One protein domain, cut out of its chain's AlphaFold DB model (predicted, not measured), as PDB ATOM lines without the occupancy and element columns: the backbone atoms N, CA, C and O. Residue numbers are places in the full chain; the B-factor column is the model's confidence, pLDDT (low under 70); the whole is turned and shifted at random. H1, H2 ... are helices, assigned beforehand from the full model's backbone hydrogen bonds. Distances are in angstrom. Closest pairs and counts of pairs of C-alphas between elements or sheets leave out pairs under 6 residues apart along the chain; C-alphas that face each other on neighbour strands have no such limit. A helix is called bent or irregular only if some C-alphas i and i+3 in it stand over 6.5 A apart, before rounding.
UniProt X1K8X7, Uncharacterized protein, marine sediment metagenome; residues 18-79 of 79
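What this domain is: This is residues 18 to 79 of the 79 residues of an uncharacterized protein of marine sediment metagenome (UniProt X1K8X7). What would one see first in this model? Two long helices, H3 and H4, run opposite ways as a loose pair that folds back at a tight link, and a short helical hairpin, H1 and H2, lies crosswise over one side of that pair, packed on the first part of H4 and only close to H3. The last residues, 74 to 79, stick out beyond this body at one end. What is it made of, and how large is it? The printed part has 62 residues with four named helices, in the order H1, H2, H3, H4, and no named strand; its class is all helix. It is compact, with a radius of gyration of the C-alphas of 10.7 A, and the C-alphas span 31 by 21 by 18 A.

How they stand to each other: What touches the longest helix? H4, residues 60 to 77, touches H2, residues 29 to 36, with its residues 65 to 69 alone; the closest C-alphas are those of Pro 29 and Ser 65, 4.7 A apart, and the two helices run the same way at a steep tilt of 51 degrees. H4 also touches H1, residues 18 to 27, with its residues 62 to 66 alone; the closest C-alphas, those of Leu 25 and Ser 65, are 6.2 A apart, and the two run opposite ways at a steep tilt of 64 degrees. How do the two short helices stand to each other? H1 and H2 form a helical hairpin: they touch, closest at the C-alphas of Ala 24 and Ala 32, 4.6 A apart, and run opposite ways at a shallow tilt of 19 degrees. Of the three touching pairs this is the one at a shallow tilt, and the helix packing is mostly crossed, but only just. Where is the remaining helix? H3, residues 41 to 57, touches no helix; it is close to H4 but not clearly touching, the closest C-alphas being those of Glu 55 and Val 63, 6.3 A apart, at a shallow tilt of 30 degrees, opposite ways. It is also close to H1 but not clearly touching, at the C-alphas of Val 18 and Ile 47, 6.7 A apart. What do the backbone N and O atoms show? In H1, H2 and H4 every O i to N i+4 pair is within hydrogen-bond range, while in H3 11 of 13 are.

Where its parts are: Where does H4 lie? It measures 25.7 A from first to last C-alpha, from C-alpha 60 at (274.846, 101.906, 308.514) to C-alpha 77 at (281.348, 117.351, 289.090). What is particular about H3? It measures 25.1 A, has a kink of 28 degrees near residue 51, and is irregular: C-alphas 53 and 56 are 7.4 A apart. Where are the short helices? H1 begins with C-alpha 18 at (271.468, 120.824, 307.240) and is 14.6 A long, and H2 is 10.1 A long.

The domain as a whole: How far does the printed part reach? The two C-alphas farthest apart are those of Ile 57 and Ile 79, at 32.6 A, and the outline is elongated, but only just. Is anything missing, or any link long? The printed part has no cut, and the links H1 to H2, H2 to H3 and H3 to H4 are tight, with 1, 4 and 2 residues between the helices. Which residues stand free, and where is confidence low? Residues 74 to 79, of which 74 to 77 belong to H4, stand free, and Ile 79 is the chain's last residue. The mean pLDDT of the printed part is 90.4, and residues 78 to 79 are under 70.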
ATOM      1  N   VAL A  18     270.798 122.087 306.889       78.31
ATOM      2  CA  VAL A  18     271.468 120.824 307.240       78.31
ATOM      3  C   VAL A  18     270.492 119.850 307.912       78.31
ATOM      4  O   VAL A  18     270.539 118.647 307.667       78.31
ATOM      5  N   GLN A  19     269.569 120.367 308.727       83.50
ATOM      6  CA  GLN A  19     268.572 119.564 309.426       83.50
ATOM      7  C   GLN A  19     267.536 118.956 308.470       83.50
ATOM      8  O   GLN A  19     267.144 117.802 308.666       83.50
ATOM      9  N   ASP A  20     267.138 119.682 307.423       87.75
ATOM     10  CA  ASP A  20     266.226 119.168 306.392       87.75
ATOM     11  C   ASP A  20     266.867 118.006 305.636       87.75
ATOM     12  O   ASP A  20     266.239 116.972 305.418       87.75
ATOM     13  N   PHE A  21     268.156 118.128 305.321       89.25
ATOM     14  CA  PHE A  21     268.899 117.058 304.666       89.25
ATOM     15  C   PHE A  21     269.084 115.829 305.555       89.25
ATOM     16  O   PHE A  21     268.852 114.711 305.103       89.25
ATOM     17  N   VAL A  22     269.427 116.009 306.834       87.44
ATOM     18  CA  VAL A  22     269.518 114.891 307.788       87.44
ATOM     19  C   VAL A  22     268.160 114.213 307.982       87.44
ATOM     20  O   VAL A  22     268.094 112.991 308.108       87.44
ATOM     21  N   SER A  23     267.068 114.979 307.981       91.56
ATOM     22  CA  SER A  23     265.712 114.424 308.051       91.56
ATOM     23  C   SER A  23     265.392 113.606 306.799       91.56
ATOM     24  O   SER A  23     264.971 112.458 306.912       91.56
ATOM     25  N   ALA A  24     265.709 114.133 305.617       92.25
ATOM     26  CA  ALA A  24     265.527 113.431 304.352       92.25
ATOM     27  C   ALA A  24     266.405 112.172 304.229       92.25
ATOM     28  O   ALA A  24     265.967 111.170 303.670       92.25
ATOM     29  N   LEU A  25     267.616 112.167 304.797       91.69
ATOM     30  CA  LEU A  25     268.472 110.975 304.857       91.69
ATOM     31  C   LEU A  25     267.828 109.830 305.646       91.69
ATOM     32  O   LEU A  25     268.016 108.672 305.281       91.69
ATOM     33  N   LYS A  26     267.048 110.133 306.692       91.38
ATOM     34  CA  LYS A  26     266.304 109.116 307.458       91.38
ATOM     35  C   LYS A  26     265.147 108.513 306.663       91.38
ATOM     36  O   LYS A  26     264.793 107.363 306.892       91.38
ATOM     37  N   GLU A  27     264.564 109.280 305.746       92.56
ATOM     38  CA  GLU A  27     263.528 108.802 304.821       92.56
ATOM     39  C   GLU A  27     264.123 107.986 303.661       92.56
ATOM     40  O   GLU A  27     263.440 107.156 303.060       92.56
ATOM     41  N   GLY A  28     265.409 108.197 303.364       91.19
ATOM     42  CA  GLY A  28     266.214 107.393 302.453       91.19
ATOM     43  C   GLY A  28     266.863 108.193 301.314       91.19
ATOM     44  O   GLY A  28     266.634 109.397 301.156       91.19
ATOM     45  N   PRO A  29     267.652 107.525 300.450       92.00
ATOM     46  CA  PRO A  29     268.511 108.192 299.465       92.00
ATOM     47  C   PRO A  29     267.744 109.074 298.474       92.00
ATOM     48  O   PRO A  29     268.202 110.148 298.095       92.00
ATOM     49  N   ARG A  30     266.543 108.651 298.056       92.50
ATOM     50  CA  ARG A  30     265.724 109.403 297.093       92.50
ATOM     51  C   ARG A  30     265.214 110.726 297.666       92.50
ATOM     52  O   ARG A  30     265.195 111.724 296.946       92.50
ATOM     53  N   ALA A  31     264.790 110.734 298.929       93.31
ATOM     54  CA  ALA A  31     264.349 111.951 299.603       93.31
ATOM     55  C   ALA A  31     265.535 112.905 299.794       93.31
ATOM     56  O   ALA A  31     265.445 114.082 299.442       93.31
ATOM     57  N   ALA A  32     266.681 112.377 300.235       93.38
ATOM     58  CA  ALA A  32     267.913 113.145 300.375       93.38
ATOM     59  C   ALA A  32     268.408 113.745 299.045       93.38
ATOM     60  O   ALA A  32     268.811 114.906 299.030       93.38
ATOM     61  N   LEU A  33     268.309 113.024 297.919       92.69
ATOM     62  CA  LEU A  33     268.647 113.552 296.586       92.69
ATOM     63  C   LEU A  33     267.791 114.760 296.197       92.69
ATOM     64  O   LEU A  33     268.300 115.699 295.588       92.69
ATOM     65  N   LYS A  34     266.498 114.747 296.546       92.00
ATOM     66  CA  LYS A  34     265.592 115.863 296.256       92.00
ATOM     67  C   LYS A  34     266.035 117.129 296.988       92.00
ATOM     68  O   LYS A  34     266.097 118.179 296.370       92.00
ATOM     69  N   VAL A  35     266.384 117.001 298.269       92.25
ATOM     70  CA  VAL A  35     266.881 118.118 299.089       92.25
ATOM     71  C   VAL A  35     268.264 118.580 298.619       92.25
ATOM     72  O   VAL A  35     268.513 119.774 298.495       92.25
ATOM     73  N   TYR A  36     269.152 117.638 298.295       90.94
ATOM     74  CA  TYR A  36     270.478 117.928 297.748       90.94
ATOM     75  C   TYR A  36     270.421 118.719 296.431       90.94
ATOM     76  O   TYR A  36     271.301 119.541 296.181       90.94
ATOM     77  N   GLY A  37     269.405 118.491 295.592       89.50
ATOM     78  CA  GLY A  37     269.241 119.190 294.314       89.50
ATOM     79  C   GLY A  37     269.238 120.716 294.444       89.50
ATOM     80  O   GLY A  37     269.723 121.398 293.541       89.50
ATOM     81  N   ASP A  38     268.787 121.221 295.592       89.12
ATOM     82  CA  ASP A  38     268.682 122.648 295.893       89.12
ATOM     83  C   ASP A  38     269.923 123.203 296.624       89.12
ATOM     84  O   ASP A  38     269.990 124.392 296.935       89.12
ATOM     85  N   PHE A  39     270.935 122.373 296.900       88.31
ATOM     86  CA  PHE A  39     272.163 122.819 297.555       88.31
ATOM     87  C   PHE A  39     273.123 123.546 296.616       88.31
ATOM     88  O   PHE A  39     273.484 123.080 295.531       88.31
ATOM     89  N   THR A  40     273.668 124.650 297.125       88.00
ATOM     90  CA  THR A  40     274.907 125.233 296.613       88.00
ATOM     91  C   THR A  40     276.103 124.340 296.938       88.00
ATOM     92  O   THR A  40     276.099 123.554 297.888       88.00
ATOM     93  N   GLU A  41     277.195 124.529 296.195       89.19
ATOM     94  CA  GLU A  41     278.452 123.820 296.449       89.19
ATOM     95  C   GLU A  41     278.943 123.996 297.888       89.19
ATOM     96  O   GLU A  41     279.334 123.044 298.556       89.19
ATOM     97  N   ARG A  42     278.869 125.225 298.400       87.31
ATOM     98  CA  ARG A  42     279.316 125.550 299.755       87.31
ATOM     99  C   ARG A  42     278.518 124.794 300.821       87.31
ATOM    100  O   ARG A  42     279.096 124.363 301.819       87.31
ATOM    101  N   GLN A  43     277.208 124.647 300.628       87.19
ATOM    102  CA  GLN A  43     276.348 123.892 301.542       87.19
ATOM    103  C   GLN A  43     276.678 122.405 301.503       87.19
ATOM    104  O   GLN A  43     276.838 121.801 302.562       87.19
ATOM    105  N   TYR A  44     276.867 121.844 300.305       91.56
ATOM    106  CA  TYR A  44     277.308 120.461 300.160       91.56
ATOM    107  C   TYR A  44     278.624 120.205 300.899       91.56
ATOM    108  O   TYR A  44     278.684 119.298 301.721       91.56
ATOM    109  N   GLN A  45     279.647 121.040 300.689       91.50
ATOM    110  CA  GLN A  45     280.941 120.873 301.361       91.50
ATOM    111  C   GLN A  45     280.820 120.972 302.887       91.50
ATOM    112  O   GLN A  45     281.462 120.224 303.617       91.50
ATOM    113  N   SER A  46     279.948 121.857 303.381       89.81
ATOM    114  CA  SER A  46     279.703 121.999 304.823       89.81
ATOM    115  C   SER A  46     279.069 120.734 305.414       89.81
ATOM    116  O   SER A  46     279.447 120.297 306.500       89.81
ATOM    117  N   ILE A  47     278.128 120.124 304.690       91.25
ATOM    118  CA  ILE A  47     277.488 118.868 305.089       91.25
ATOM    119  C   ILE A  47     278.452 117.696 304.966       91.25
ATOM    120  O   ILE A  47     278.474 116.868 305.864       91.25
ATOM    121  N   LYS A  48     279.286 117.654 303.924       93.94
ATOM    122  CA  LYS A  48     280.312 116.623 303.749       93.94
ATOM    123  C   LYS A  48     281.240 116.555 304.956       93.94
ATOM    124  O   LYS A  48     281.353 115.504 305.569       93.94
ATOM    125  N   VAL A  49     281.794 117.694 305.376       93.44
ATOM    126  CA  VAL A  49     282.649 117.765 306.575       93.44
ATOM    127  C   VAL A  49     281.932 117.221 307.815       93.44
ATOM    128  O   VAL A  49     282.525 116.481 308.597       93.44
ATOM    129  N   MET A  50     280.656 117.567 307.998       91.56
ATOM    130  CA  MET A  50     279.864 117.076 309.126       91.56
ATOM    131  C   MET A  50     279.601 115.566 309.035       91.56
ATOM    132  O   MET A  50     279.778 114.858 310.022       91.56
ATOM    133  N   MET A  51     279.167 115.071 307.878       93.44
ATOM    134  CA  MET A  51     278.814 113.666 307.677       93.44
ATOM    135  C   MET A  51     280.039 112.760 307.778       93.44
ATOM    136  O   MET A  51     279.957 111.736 308.449       93.44
ATOM    137  N   ASP A  52     281.176 113.168 307.215       94.06
ATOM    138  CA  ASP A  52     282.441 112.431 307.301       94.06
ATOM    139  C   ASP A  52     282.931 112.339 308.758       94.06
ATOM    140  O   ASP A  52     283.397 111.291 309.203       94.06
ATOM    141  N   ALA A  53     282.764 113.409 309.549       94.25
ATOM    142  CA  ALA A  53     283.108 113.405 310.972       94.25
ATOM    143  C   ALA A  53     282.202 112.485 311.812       94.25
ATOM    144  O   ALA A  53     282.624 111.981 312.853       94.25
ATOM    145  N   LEU A  54     280.956 112.281 311.377       91.50
ATOM    146  CA  LEU A  54     279.967 111.460 312.077       91.50
ATOM    147  C   LEU A  54     279.896 110.021 311.546       91.50
ATOM    148  O   LEU A  54     279.304 109.174 312.208       91.50
ATOM    149  N   GLU A  55     280.504 109.717 310.397       92.75
ATOM    150  CA  GLU A  55     280.362 108.438 309.686       92.75
ATOM    151  C   GLU A  55     280.609 107.218 310.588       92.75
ATOM    152  O   GLU A  55     279.842 106.261 310.555       92.75
ATOM    153  N   ALA A  56     281.611 107.289 311.472       93.44
ATOM    154  CA  ALA A  56     281.979 106.200 312.380       93.44
ATOM    155  C   ALA A  56     280.932 105.878 313.466       93.44
ATOM    156  O   ALA A  56     280.993 104.810 314.074       93.44
ATOM    157  N   ILE A  57     280.006 106.799 313.745       95.25
ATOM    158  CA  ILE A  57     278.988 106.659 314.799       95.25
ATOM    159  C   ILE A  57     277.556 106.669 314.255       95.25
ATOM    160  O   ILE A  57     276.603 106.523 315.023       95.25
ATOM    161  N   LEU A  58     277.387 106.864 312.947       91.75
ATOM    162  CA  LEU A  58     276.080 106.867 312.305       91.75
ATOM    163  C   LEU A  58     275.586 105.436 312.040       91.75
ATOM    164  O   LEU A  58     276.387 104.533 311.795       91.75
ATOM    165  N   PRO A  59     274.259 105.214 312.032       94.44
ATOM    166  CA  PRO A  59     273.684 103.956 311.567       94.44
ATOM    167  C   PRO A  59     274.105 103.648 310.125       94.44
ATOM    168  O   PRO A  59     274.137 104.551 309.280       94.44
ATOM    169  N   VAL A  60     274.371 102.374 309.830       92.88
ATOM    170  CA  VAL A  60     274.846 101.906 308.514       92.88
ATOM    171  C   VAL A  60     273.918 102.337 307.379       92.88
ATOM    172  O   VAL A  60     274.384 102.721 306.311       92.88
ATOM    173  N   GLU A  61     272.609 102.329 307.602       90.88
ATOM    174  CA  GLU A  61     271.603 102.710 306.608       90.88
ATOM    175  C   GLU A  61     271.711 104.194 306.226       90.88
ATOM    176  O   GLU A  61     271.516 104.578 305.067       90.88
ATOM    177  N   LEU A  62     272.058 105.035 307.202       92.94
ATOM    178  CA  LEU A  62     272.230 106.469 307.009       92.94
ATOM    179  C   LEU A  62     273.556 106.755 306.301       92.94
ATOM    180  O   LEU A  62     273.584 107.564 305.374       92.94
ATOM    181  N   VAL A  63     274.622 106.029 306.659       94.25
ATOM    182  CA  VAL A  63     275.907 106.067 305.943       94.25
ATOM    183  C   VAL A  63     275.726 105.645 304.486       94.25
ATOM    184  O   VAL A  63     276.151 106.363 303.587       94.25
ATOM    185  N   ALA A  64     275.030 104.537 304.222       93.56
ATOM    186  CA  ALA A  64     274.756 104.077 302.861       93.56
ATOM    187  C   ALA A  64     273.979 105.127 302.049       93.56
ATOM    188  O   ALA A  64     274.310 105.394 300.892       93.56
ATOM    189  N   SER A  65     272.984 105.765 302.670       93.75
ATOM    190  CA  SER A  65     272.224 106.848 302.041       93.75
ATOM    191  C   SER A  65     273.101 108.063 301.745       93.75
ATOM    192  O   SER A  65     273.028 108.599 300.644       93.75
ATOM    193  N   TRP A  66     273.970 108.458 302.678       95.12
ATOM    194  CA  TRP A  66     274.935 109.542 302.489       95.12
ATOM    195  C   TRP A  66     275.916 109.256 301.348       95.12
ATOM    196  O   TRP A  66     276.056 110.083 300.448       95.12
ATOM    197  N   LYS A  67     276.524 108.063 301.320       95.00
ATOM    198  CA  LYS A  67     277.469 107.661 300.268       95.00
ATOM    199  C   LYS A  67     276.838 107.647 298.877       95.00
ATOM    200  O   LYS A  67     277.509 107.965 297.901       95.00
ATOM    201  N   ALA A  68     275.542 107.352 298.771       94.12
ATOM    202  CA  ALA A  68     274.823 107.479 297.506       94.12
ATOM    203  C   ALA A  68     274.720 108.943 297.028       94.12
ATOM    204  O   ALA A  68     274.863 109.204 295.832       94.12
ATOM    205  N   ILE A  69     274.504 109.900 297.941       94.94
ATOM    206  CA  ILE A  69     274.494 111.337 297.614       94.94
ATOM    207  C   ILE A  69     275.893 111.818 297.226       94.94
ATOM    208  O   ILE A  69     276.034 112.547 296.247       94.94
ATOM    209  N   GLU A  70     276.915 111.395 297.968       95.06
ATOM    210  CA  GLU A  70     278.319 111.718 297.696       95.06
ATOM    211  C   GLU A  70     278.731 111.247 296.294       95.06
ATOM    212  O   GLU A  70     279.174 112.052 295.477       95.06
ATOM    213  N   ALA A  71     278.450 109.986 295.955       94.19
ATOM    214  CA  ALA A  71     278.718 109.447 294.625       94.19
ATOM    215  C   ALA A  71     277.970 110.212 293.518       94.19
ATOM    216  O   ALA A  71     278.530 110.487 292.457       94.19
ATOM    217  N   PHE A  72     276.709 110.589 293.757       93.81
ATOM    218  CA  PHE A  72     275.946 111.395 292.804       93.81
ATOM    219  C   PHE A  72     276.567 112.783 292.594       93.81
ATOM    220  O   PHE A  72     276.653 113.259 291.460       93.81
ATOM    221  N   HIS A  73     277.017 113.428 293.672       93.94
ATOM    222  CA  HIS A  73     277.707 114.709 293.591       93.94
ATOM    223  C   HIS A  73     278.996 114.596 292.772       93.94
ATOM    224  O   HIS A  73     279.223 115.420 291.883       93.94
ATOM    225  N   ASP A  74     279.811 113.577 293.041       93.19
ATOM    226  CA  ASP A  74     281.090 113.367 292.362       93.19
ATOM    227  C   ASP A  74     280.890 113.142 290.857       93.19
ATOM    228  O   ASP A  74     281.579 113.756 290.040       93.19
ATOM    229  N   ILE A  75     279.871 112.363 290.471       93.56
ATOM    230  CA  ILE A  75     279.477 112.189 289.064       93.56
ATOM    231  C   ILE A  75     279.075 113.529 288.436       93.56
ATOM    232  O   ILE A  75     279.483 113.828 287.317       93.56
ATOM    233  N   ARG A  76     278.306 114.365 289.149       87.56
ATOM    234  CA  ARG A  76     277.874 115.685 288.655       87.56
ATOM    235  C   ARG A  76     279.044 116.654 288.445       87.56
ATOM    236  O   ARG A  76     278.918 117.569 287.640       87.56
ATOM    237  N   LYS A  77     280.143 116.504 289.192       83.69
ATOM    238  CA  LYS A  77     281.348 117.351 289.090       83.69
ATOM    239  C   LYS A  77     282.400 116.827 288.120       83.69
ATOM    240  O   LYS A  77     283.243 117.606 287.689       83.69
ATOM    241  N   GLY A  78     282.371 115.531 287.821       63.94
ATOM    242  CA  GLY A  78     283.297 114.864 286.908       63.94
ATOM    243  C   GLY A  78     282.952 114.983 285.418       63.94
ATOM    244  O   GLY A  78     283.615 114.329 284.616       63.94
ATOM    245  N   ILE A  79     281.937 115.777 285.052       48.75
ATOM    246  CA  ILE A  79     281.530 116.102 283.670       48.75
ATOM    247  C   ILE A  79     281.727 117.598 283.428       48.75
ATOM    248  O   ILE A  79     281.295 118.388 284.298       48.75
TER     249      ILE A  79